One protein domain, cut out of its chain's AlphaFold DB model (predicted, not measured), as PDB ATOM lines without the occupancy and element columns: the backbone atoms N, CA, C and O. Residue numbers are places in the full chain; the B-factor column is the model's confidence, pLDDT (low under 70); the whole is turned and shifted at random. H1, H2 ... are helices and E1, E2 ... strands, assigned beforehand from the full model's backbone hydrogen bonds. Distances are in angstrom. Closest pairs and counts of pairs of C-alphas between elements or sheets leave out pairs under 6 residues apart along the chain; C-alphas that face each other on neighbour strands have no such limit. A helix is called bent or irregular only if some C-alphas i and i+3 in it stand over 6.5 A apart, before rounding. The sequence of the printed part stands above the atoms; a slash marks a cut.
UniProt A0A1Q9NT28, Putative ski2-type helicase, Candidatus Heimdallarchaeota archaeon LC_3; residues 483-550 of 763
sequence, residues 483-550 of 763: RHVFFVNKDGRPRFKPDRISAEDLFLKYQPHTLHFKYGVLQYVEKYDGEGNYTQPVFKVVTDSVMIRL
ATOM      1  N   ARG A 483     -13.086  20.460 -17.831       81.94
ATOM      2  CA  ARG A 483     -12.623  19.972 -16.531       81.94
ATOM      3  C   ARG A 483     -12.547  21.124 -15.536       81.94
ATOM      4  O   ARG A 483     -12.426  22.289 -15.923       81.94
ATOM      5  N   HIS A 484     -12.650  20.782 -14.257       83.44
ATOM      6  CA  HIS A 484     -12.571  21.730 -13.155       83.44
ATOM      7  C   HIS A 484     -11.238  21.606 -12.433       83.44
ATOM      8  O   HIS A 484     -10.751  20.500 -12.213       83.44
ATOM      9  N   VAL A 485     -10.663  22.753 -12.083       84.88
ATOM     10  CA  VAL A 485      -9.363  22.860 -11.422       84.88
ATOM     11  C   VAL A 485      -9.496  23.786 -10.221       84.88
ATOM     12  O   VAL A 485     -10.008  24.900 -10.341       84.88
ATOM     13  N   PHE A 486      -9.042  23.319  -9.061       87.50
ATOM     14  CA  PHE A 486      -9.149  24.035  -7.793       87.50
ATOM     15  C   PHE A 486      -7.782  24.586  -7.380       87.50
ATOM     16  O   PHE A 486      -6.976  23.895  -6.763       87.50
ATOM     17  N   PHE A 487      -7.519  25.847  -7.723       87.50
ATOM     18  CA  PHE A 487      -6.314  26.553  -7.275       87.50
ATOM     19  C   PHE A 487      -6.340  26.817  -5.765       87.50
ATOM     20  O   PHE A 487      -7.412  26.890  -5.165       87.50
ATOM     21  N   VAL A 488      -5.171  27.032  -5.160       87.38
ATOM     22  CA  VAL A 488      -5.041  27.366  -3.734       87.38
ATOM     23  C   VAL A 488      -4.903  28.869  -3.485       87.38
ATOM     24  O   VAL A 488      -4.380  29.621  -4.311       87.38
ATOM     25  N   ASN A 489      -5.395  29.310  -2.328       85.12
ATOM     26  CA  ASN A 489      -5.194  30.652  -1.786       85.12
ATOM     27  C   ASN A 489      -3.810  30.786  -1.116       85.12
ATOM     28  O   ASN A 489      -3.071  29.812  -0.976       85.12
ATOM     29  N   LYS A 490      -3.452  32.004  -0.673       79.56
ATOM     30  CA  LYS A 490      -2.174  32.279   0.024       79.56
ATOM     31  C   LYS A 490      -1.978  31.444   1.295       79.56
ATOM     32  O   LYS A 490      -0.844  31.161   1.654       79.56
ATOM     33  N   ASP A 491      -3.067  31.065   1.954       82.62
ATOM     34  CA  ASP A 491      -3.091  30.209   3.146       82.62
ATOM     35  C   ASP A 491      -2.987  28.706   2.817       82.62
ATOM     36  O   ASP A 491      -3.049  27.871   3.716       82.62
ATOM     37  N   GLY A 492      -2.849  28.347   1.535       80.44
ATOM     38  CA  GLY A 492      -2.743  26.969   1.064       80.44
ATOM     39  C   GLY A 492      -4.072  26.227   0.957       80.44
ATOM     40  O   GLY A 492      -4.080  25.075   0.530       80.44
ATOM     41  N   ARG A 493      -5.204  26.856   1.299       85.38
ATOM     42  CA  ARG A 493      -6.519  26.212   1.195       85.38
ATOM     43  C   ARG A 493      -7.034  26.246  -0.248       85.38
ATOM     44  O   ARG A 493      -6.864  27.272  -0.917       85.38
ATOM     45  N   PRO A 494      -7.697  25.179  -0.734       82.69
ATOM     46  CA  PRO A 494      -8.350  25.197  -2.036       82.69
ATOM     47  C   PRO A 494      -9.379  26.323  -2.109       82.69
ATOM     48  O   PRO A 494     -10.142  26.564  -1.168       82.69
ATOM     49  N   ARG A 495      -9.427  27.019  -3.241       84.44
ATOM     50  CA  ARG A 495     -10.487  27.985  -3.521       84.44
ATOM     51  C   ARG A 495     -11.817  27.257  -3.643       84.44
ATOM     52  O   ARG A 495     -11.912  26.226  -4.297       84.44
ATOM     53  N   PHE A 496     -12.866  27.857  -3.087       77.56
ATOM     54  CA  PHE A 496     -14.220  27.300  -3.152       77.56
ATOM     55  C   PHE A 496     -14.772  27.238  -4.586       77.56
ATOM     56  O   PHE A 496     -15.527  26.334  -4.934       77.56
ATOM     57  N   LYS A 497     -14.397  28.204  -5.434       77.50
ATOM     58  CA  LYS A 497     -14.845  28.277  -6.828       77.50
ATOM     59  C   LYS A 497     -13.758  27.711  -7.756       77.50
ATOM     60  O   LYS A 497     -12.672  28.293  -7.776       77.50
ATOM     61  N   PRO A 498     -14.038  26.637  -8.520       81.69
ATOM     62  CA  PRO A 498     -13.088  26.085  -9.478       81.69
ATOM     63  C   PRO A 498     -13.011  26.914 -10.760       81.69
ATOM     64  O   PRO A 498     -13.993  27.533 -11.187       81.69
ATOM     65  N   ASP A 499     -11.871  26.809 -11.433       76.88
ATOM     66  CA  ASP A 499     -11.690  27.283 -12.799       76.88
ATOM     67  C   ASP A 499     -12.131  26.200 -13.792       76.88
ATOM     68  O   ASP A 499     -12.067  25.000 -13.512       76.88
ATOM     69  N   ARG A 500     -12.610  26.627 -14.964       75.75
ATOM     70  CA  ARG A 500     -12.989  25.745 -16.076       75.75
ATOM     71  C   ARG A 500     -11.872  25.732 -17.111       75.75
ATOM     72  O   ARG A 500     -11.506  26.794 -17.608       75.75
ATOM     73  N   ILE A 501     -11.390  24.548 -17.469       74.94
ATOM     74  CA  ILE A 501     -10.370  24.352 -18.509       74.94
ATOM     75  C   ILE A 501     -10.798  23.257 -19.490       74.94
ATOM     76  O   ILE A 501     -11.678  22.458 -19.170       74.94
ATOM     77  N   SER A 502     -10.197  23.192 -20.679       74.69
ATOM     78  CA  SER A 502     -10.429  22.060 -21.585       74.69
ATOM     79  C   SER A 502      -9.785  20.784 -21.031       74.69
ATOM     80  O   SER A 502      -8.797  20.836 -20.294       74.69
ATOM     81  N   ALA A 503     -10.332  19.619 -21.387       77.06
ATOM     82  CA  ALA A 503      -9.706  18.341 -21.036       77.06
ATOM     83  C   ALA A 503      -8.292  18.194 -21.631       77.06
ATOM     84  O   ALA A 503      -7.427  17.573 -21.022       77.06
ATOM     85  N   GLU A 504      -8.050  18.805 -22.791       73.12
ATOM     86  CA  GLU A 504      -6.728  18.873 -23.413       73.12
ATOM     87  C   GLU A 504      -5.754  19.723 -22.590       73.12
ATOM     88  O   GLU A 504      -4.645  19.280 -22.304       73.12
ATOM     89  N   ASP A 505      -6.178  20.906 -22.132       72.75
ATOM     90  CA  ASP A 505      -5.343  21.763 -21.290       72.75
ATOM     91  C   ASP A 505      -4.991  21.071 -19.976       72.75
ATOM     92  O   ASP A 505      -3.856  21.195 -19.522       72.75
ATOM     93  N   LEU A 506      -5.924  20.307 -19.392       75.88
ATOM     94  CA  LEU A 506      -5.649  19.499 -18.203       75.88
ATOM     95  C   LEU A 506      -4.446  18.573 -18.442       75.88
ATOM     96  O   LEU A 506      -3.512  18.549 -17.641       75.88
ATOM     97  N   PHE A 507      -4.433  17.879 -19.580       71.81
ATOM     98  CA  PHE A 507      -3.357  16.963 -19.945       71.81
ATOM     99  C   PHE A 507      -2.059  17.684 -20.338       71.81
ATOM    100  O   PHE A 507      -0.982  17.282 -19.917       71.81
ATOM    101  N   LEU A 508      -2.115  18.775 -21.096       68.12
ATOM    102  CA  LEU A 508      -0.899  19.415 -21.612       68.12
ATOM    103  C   LEU A 508      -0.248  20.391 -20.622       68.12
ATOM    104  O   LEU A 508       0.969  20.562 -20.647       68.12
ATOM    105  N   LYS A 509      -1.034  21.057 -19.768       67.75
ATOM    106  CA  LYS A 509      -0.564  22.203 -18.966       67.75
ATOM    107  C   LYS A 509      -0.519  21.945 -17.466       67.75
ATOM    108  O   LYS A 509       0.232  22.626 -16.773       67.75
ATOM    109  N   TYR A 510      -1.298  20.997 -16.953       75.38
ATOM    110  CA  TYR A 510      -1.442  20.767 -15.511       75.38
ATOM    111  C   TYR A 510      -0.789  19.458 -15.061       75.38
ATOM    112  O   TYR A 510      -1.326  18.743 -14.223       75.38
ATOM    113  N   GLN A 511       0.379  19.126 -15.609       78.62
ATOM    114  CA  GLN A 511       1.130  17.935 -15.203       78.62
ATOM    115  C   GLN A 511       1.783  18.109 -13.822       78.62
ATOM    116  O   GLN A 511       2.026  19.252 -13.415       78.62
ATOM    117  N   PRO A 512       2.077  17.020 -13.085       77.69
ATOM    118  CA  PRO A 512       2.799  17.106 -11.818       77.69
ATOM    119  C   PRO A 512       4.065  17.967 -11.936       77.69
ATOM    120  O   PRO A 512       4.784  17.913 -12.931       77.69
ATOM    121  N   HIS A 513       4.301  18.799 -10.926       71.69
ATOM    122  CA  HIS A 513       5.390  19.774 -10.816       71.69
ATOM    123  C   HIS A 513       5.392  20.927 -11.833       71.69
ATOM    124  O   HIS A 513       6.326  21.729 -11.851       71.69
ATOM    125  N   THR A 514       4.328  21.097 -12.622       69.12
ATOM    126  CA  THR A 514       4.151  22.323 -13.418       69.12
ATOM    127  C   THR A 514       3.839  23.523 -12.520       69.12
ATOM    128  O   THR A 514       3.074  23.410 -11.560       69.12
ATOM    129  N   LEU A 515       4.440  24.678 -12.827       69.94
ATOM    130  CA  LEU A 515       4.284  25.930 -12.078       69.94
ATOM    131  C   LEU A 515       3.182  26.806 -12.673       69.94
ATOM    132  O   LEU A 515       3.159  27.066 -13.874       69.94
ATOM    133  N   HIS A 516       2.333  27.350 -11.807       70.50
ATOM    134  CA  HIS A 516       1.206  28.205 -12.167       70.50
ATOM    135  C   HIS A 516       1.176  29.425 -11.252       70.50
ATOM    136  O   HIS A 516       1.229  29.296 -10.032       70.50
ATOM    137  N   PHE A 517       1.064  30.625 -11.822       69.38
ATOM    138  CA  PHE A 517       0.838  31.844 -11.046       69.38
ATOM    139  C   PHE A 517      -0.584  32.330 -11.278       69.38
ATOM    140  O   PHE A 517      -0.922  32.823 -12.355       69.38
ATOM    141  N   LYS A 518      -1.433  32.139 -10.271       68.94
ATOM    142  CA  LYS A 518      -2.863  32.464 -10.318       68.94
ATOM    143  C   LYS A 518      -3.288  33.074  -8.997       68.94
ATOM    144  O   LYS A 518      -2.775  32.694  -7.949       68.94
ATOM    145  N   TYR A 519      -4.208  34.037  -9.060       69.00
ATOM    146  CA  TYR A 519      -4.752  34.713  -7.878       69.00
ATOM    147  C   TYR A 519      -3.678  35.352  -6.974       69.00
ATOM    148  O   TYR A 519      -3.823  35.403  -5.756       69.00
ATOM    149  N   GLY A 520      -2.577  35.824  -7.576       62.97
ATOM    150  CA  GLY A 520      -1.452  36.432  -6.856       62.97
ATOM    151  C   GLY A 520      -0.593  35.443  -6.060       62.97
ATOM    152  O   GLY A 520       0.144  35.867  -5.168       62.97
ATOM    153  N   VAL A 521      -0.694  34.143  -6.354       71.44
ATOM    154  CA  VAL A 521       0.024  33.066  -5.663       71.44
ATOM    155  C   VAL A 521       0.752  32.192  -6.678       71.44
ATOM    156  O   VAL A 521       0.160  31.736  -7.660       71.44
ATOM    157  N   LEU A 522       2.041  31.947  -6.427       75.62
ATOM    158  CA  LEU A 522       2.811  30.936  -7.143       75.62
ATOM    159  C   LEU A 522       2.528  29.569  -6.523       75.62
ATOM    160  O   LEU A 522       2.729  29.368  -5.327       75.62
ATOM    161  N   GLN A 523       2.064  28.638  -7.341       82.50
ATOM    162  CA  GLN A 523       1.662  27.300  -6.926       82.50
ATOM    163  C   GLN A 523       2.116  26.271  -7.960       82.50
ATOM    164  O   GLN A 523       2.395  26.616  -9.107       82.50
ATOM    165  N   TYR A 524       2.211  25.011  -7.557       79.94
ATOM    166  CA  TYR A 524       2.558  23.908  -8.447       79.94
ATOM    167  C   TYR A 524       1.579  22.756  -8.286       79.94
ATOM    168  O   TYR A 524       0.957  22.618  -7.233       79.94
ATOM    169  N   VAL A 525       1.441  21.939  -9.328       80.31
ATOM    170  CA  VAL A 525       0.662  20.698  -9.244       80.31
ATOM    171  C   VAL A 525       1.474  19.688  -8.433       80.31
ATOM    172  O   VAL A 525       2.502  19.213  -8.901       80.31
ATOM    173  N   GLU A 526       1.062  19.380  -7.208       84.25
ATOM    174  CA  GLU A 526       1.775  18.426  -6.348       84.25
ATOM    175  C   GLU A 526       1.515  16.989  -6.794       84.25
ATOM    176  O   GLU A 526       2.443  16.197  -6.935       84.25
ATOM    177  N   LYS A 527       0.246  16.665  -7.039       82.06
ATOM    178  CA  LYS A 527      -0.213  15.336  -7.442       82.06
ATOM    179  C   LYS A 527      -1.548  15.434  -8.167       82.06
ATOM    180  O   LYS A 527      -2.166  16.498  -8.204       82.06
ATOM    181  N   TYR A 528      -2.005  14.306  -8.692       84.06
ATOM    182  CA  TYR A 528      -3.402  14.124  -9.056       84.06
ATOM    183  C   TYR A 528      -4.120  13.369  -7.942       84.06
ATOM    184  O   TYR A 528      -3.582  12.404  -7.403       84.06
ATOM    185  N   ASP A 529      -5.319  13.826  -7.605       77.88
ATOM    186  CA  ASP A 529      -6.249  13.114  -6.739       77.88
ATOM    187  C   ASP A 529      -7.406  12.572  -7.581       77.88
ATOM    188  O   ASP A 529      -7.768  13.154  -8.610       77.88
ATOM    189  N   GLY A 530      -7.945  11.425  -7.188       65.88
ATOM    190  CA  GLY A 530      -8.961  10.719  -7.955       65.88
ATOM    191  C   GLY A 530     -10.041  10.155  -7.050       65.88
ATOM    192  O   GLY A 530      -9.798   9.194  -6.329       65.88
ATOM    193  N   GLU A 531     -11.254  10.690  -7.169       46.66
ATOM    194  CA  GLU A 531     -12.470  10.000  -6.743       46.66
ATOM    195  C   GLU A 531     -13.326   9.694  -7.983       46.66
ATOM    196  O   GLU A 531     -13.764  10.587  -8.714       46.66
ATOM    197  N   GLY A 532     -13.559   8.405  -8.246       51.62
ATOM    198  CA  GLY A 532     -14.340   7.937  -9.396       51.62
ATOM    199  C   GLY A 532     -13.608   8.049 -10.745       51.62
ATOM    200  O   GLY A 532     -12.404   7.840 -10.838       51.62
ATOM    201  N   ASN A 533     -14.348   8.353 -11.819       46.03
ATOM    202  CA  ASN A 533     -13.840   8.356 -13.205       46.03
ATOM    203  C   ASN A 533     -13.054   9.627 -13.606       46.03
ATOM    204  O   ASN A 533     -12.781   9.818 -14.792       46.03
ATOM    205  N   TYR A 534     -12.727  10.521 -12.667       58.31
ATOM    206  CA  TYR A 534     -12.087  11.804 -12.975       58.31
ATOM    207  C   TYR A 534     -10.889  12.052 -12.064       58.31
ATOM    208  O   TYR A 534     -11.016  12.056 -10.843       58.31
ATOM    209  N   THR A 535      -9.733  12.315 -12.670       70.62
ATOM    210  CA  THR A 535      -8.523  12.745 -11.970       70.62
ATOM    211  C   THR A 535      -8.438  14.273 -11.990       70.62
ATOM    212  O   THR A 535      -8.707  14.910 -13.013       70.62
ATOM    213  N   GLN A 536      -8.099  14.880 -10.853       81.31
ATOM    214  CA  GLN A 536      -7.969  16.330 -10.706       81.31
ATOM    215  C   GLN A 536      -6.596  16.705 -10.140       81.31
ATOM    216  O   GLN A 536      -6.081  16.001  -9.272       81.31
ATOM    217  N   PRO A 537      -5.991  17.812 -10.596       85.38
ATOM    218  CA  PRO A 537      -4.707  18.263 -10.092       85.38
ATOM    219  C   PRO A 537      -4.891  18.937  -8.729       85.38
ATOM    220  O   PRO A 537      -5.740  19.817  -8.564       85.38
ATOM    221  N   VAL A 538      -4.059  18.553  -7.765       87.56
ATOM    222  CA  VAL A 538      -3.978  19.175  -6.441       87.56
ATOM    223  C   VAL A 538      -2.833  20.175  -6.446       87.56
ATOM    224  O   VAL A 538      -1.692  19.818  -6.747       87.56
ATOM    225  N   PHE A 539      -3.132  21.429  -6.110       89.31
ATOM    226  CA  PHE A 539      -2.131  22.492  -6.066       89.31
ATOM    227  C   PHE A 539      -1.576  22.682  -4.669       89.31
ATOM    228  O   PHE A 539      -2.292  22.580  -3.674       89.31
ATOM    229  N   LYS A 540      -0.307  23.068  -4.620       88.56
ATOM    230  CA  LYS A 540       0.364  23.497  -3.402       88.56
ATOM    231  C   LYS A 540       1.092  24.804  -3.643       88.56
ATOM    232  O   LYS A 540       1.673  25.021  -4.707       88.56
ATOM    233  N   VAL A 541       1.038  25.691  -2.654       88.75
ATOM    234  CA  VAL A 541       1.752  26.968  -2.702       88.75
ATOM    235  C   VAL A 541       3.249  26.684  -2.734       88.75
ATOM    236  O   VAL A 541       3.758  25.894  -1.938       88.75
ATOM    237  N   VAL A 542       3.963  27.339  -3.647       81.19
ATOM    238  CA  VAL A 542       5.423  27.331  -3.629       81.19
ATOM    239  C   VAL A 542       5.858  28.197  -2.453       81.19
ATOM    240  O   VAL A 542       5.669  29.409  -2.479       81.19
ATOM    241  N   THR A 543       6.415  27.572  -1.417       79.44
ATOM    242  CA  THR A 543       6.988  28.253  -0.241       79.44
ATOM    243  C   THR A 543       8.496  28.449  -0.355       79.44
ATOM    244  O   THR A 543       9.072  29.262   0.365       79.44
ATOM    245  N   ASP A 544       9.136  27.724  -1.272       70.88
ATOM    246  CA  ASP A 544      10.567  27.803  -1.515       70.88
ATOM    247  C   ASP A 544      10.948  29.220  -1.977       70.88
ATOM    248  O   ASP A 544      10.562  29.690  -3.052       70.88
ATOM    249  N   SER A 545      11.712  29.914  -1.131       56.38
ATOM    250  CA  SER A 545      12.131  31.297  -1.368       56.38
ATOM    251  C   SER A 545      13.008  31.451  -2.613       56.38
ATOM    252  O   SER A 545      13.020  32.525  -3.214       56.38
ATOM    253  N   VAL A 546      13.740  30.407  -3.010       50.62
ATOM    254  CA  VAL A 546      14.560  30.371  -4.223       50.62
ATOM    255  C   VAL A 546      13.654  30.217  -5.432       50.62
ATOM    256  O   VAL A 546      13.783  30.999  -6.360       50.62
ATOM    257  N   MET A 547      12.668  29.322  -5.411       52.00
ATOM    258  CA  MET A 547      11.699  29.174  -6.505       52.00
ATOM    259  C   MET A 547      10.800  30.403  -6.672       52.00
ATOM    260  O   MET A 547      10.548  30.824  -7.800       52.00
ATOM    261  N   ILE A 548      10.353  31.029  -5.578       55.47
ATOM    262  CA  ILE A 548       9.612  32.301  -5.625       55.47
ATOM    263  C   ILE A 548      10.493  33.396  -6.233       55.47
ATOM    264  O   ILE A 548      10.028  34.146  -7.093       55.47
ATOM    265  N   ARG A 549      11.763  33.483  -5.814       51.50
ATOM    266  CA  ARG A 549      12.734  34.419  -6.392       51.50
ATOM    267  C   ARG A 549      12.978  34.115  -7.866       51.50
ATOM    268  O   ARG A 549      12.794  35.005  -8.677       51.50
ATOM    269  N   LEU A 550      13.274  32.878  -8.248       47.97
ATOM    270  CA  LEU A 550      13.468  32.446  -9.634       47.97
ATOM    271  C   LEU A 550      12.235  32.688 -10.497       47.97
ATOM    272  O   LEU A 550      12.375  33.022 -11.660       47.97
TER     273      LEU A 550
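This is residues 483 to 550 of the 763 residues of the protein "Putative ski2-type helicase" of Candidatus Heimdallarchaeota archaeon LC_3 (UniProt A0A1Q9NT28). A strongly twisted antiparallel sheet of three strands, E3 E4 E5, makes the main body, with the long, bent E4 and E5 hairpin reaching toward one end of the longest axis and the short helix H2 at the other. A small hairpin of E1 and E2, joined by a long loop, sits beside E5, and the short helix H1 follows it before the larger sheet begins. The printed part has 68 residues, with two named helices and five named strands in the order E1 E2 H1 E3 E4 E5 H2, and its class is mixed, helices and strands. The larger sheet has the order E3 - E4 - E5, and the smaller, E1 - E2, is also antiparallel. The whole is compact, with a radius of gyration of the C-alphas of 11.9 A, yet elongated in outline, spanning 37 by 24 by 18 A.

E1, residues 483 to 485, and E2, residues 499 to 502, form an antiparallel hairpin at 140 degrees, with N 483 and O 501 within hydrogen-bond range at 2.8 A. The closest C-alphas of E1 and H1, residues 503 to 509, are those of Arg 483 and Ala 503, 5.6 A apart. E3, residues 515 to 518, E4, residues 521 to 531, and E5, residues 534 to 541, form a meander, each strand the antiparallel neighbour of the one before. E3 and E4 are a hairpin, with N 516 and O 523 at 2.8 A. E4 and E5 are a hairpin at 150 degrees, with N 529 and O 536 at 2.8 A and N 540 and O 524 at 2.9 A. E3 and E5 are the edge strands. H1 only grazes this sheet, with residues 506 to 509. The closest C-alphas of E1 and E5 are those of Val 485 and Pro 537, 6.7 A apart. H2, residues 545 to 550, only grazes the sheet, with residues 547 to 548. In H1 and H2 every O i to N i+4 pair is within hydrogen-bond range. H1 and H2 are apart.

E1 begins at C-alpha 483, (-12.623, 19.972, -16.531). E2 measures 10.3 A from first to last C-alpha and H1 10.1 A. E4 measures 26.3 A and bends by 63 degrees at residue 527; its last C-alpha, 531, is at (-12.470, 10.000, -6.743). E5 measures 23.0 A. H2 ends at C-alpha 550, (13.468, 32.446, -9.634).

The two C-alphas farthest apart are those of Gly 532 and Arg 549, 38.0 A. The printed part has no cut. The link from E1 to E2, residues 486 to 498, is long; the others are tight. The mean pLDDT of the printed part is 74.2, and residues 508 to 509, 514 to 515, 517 to 520, 530 to 534 and 545 to 550 are under 70.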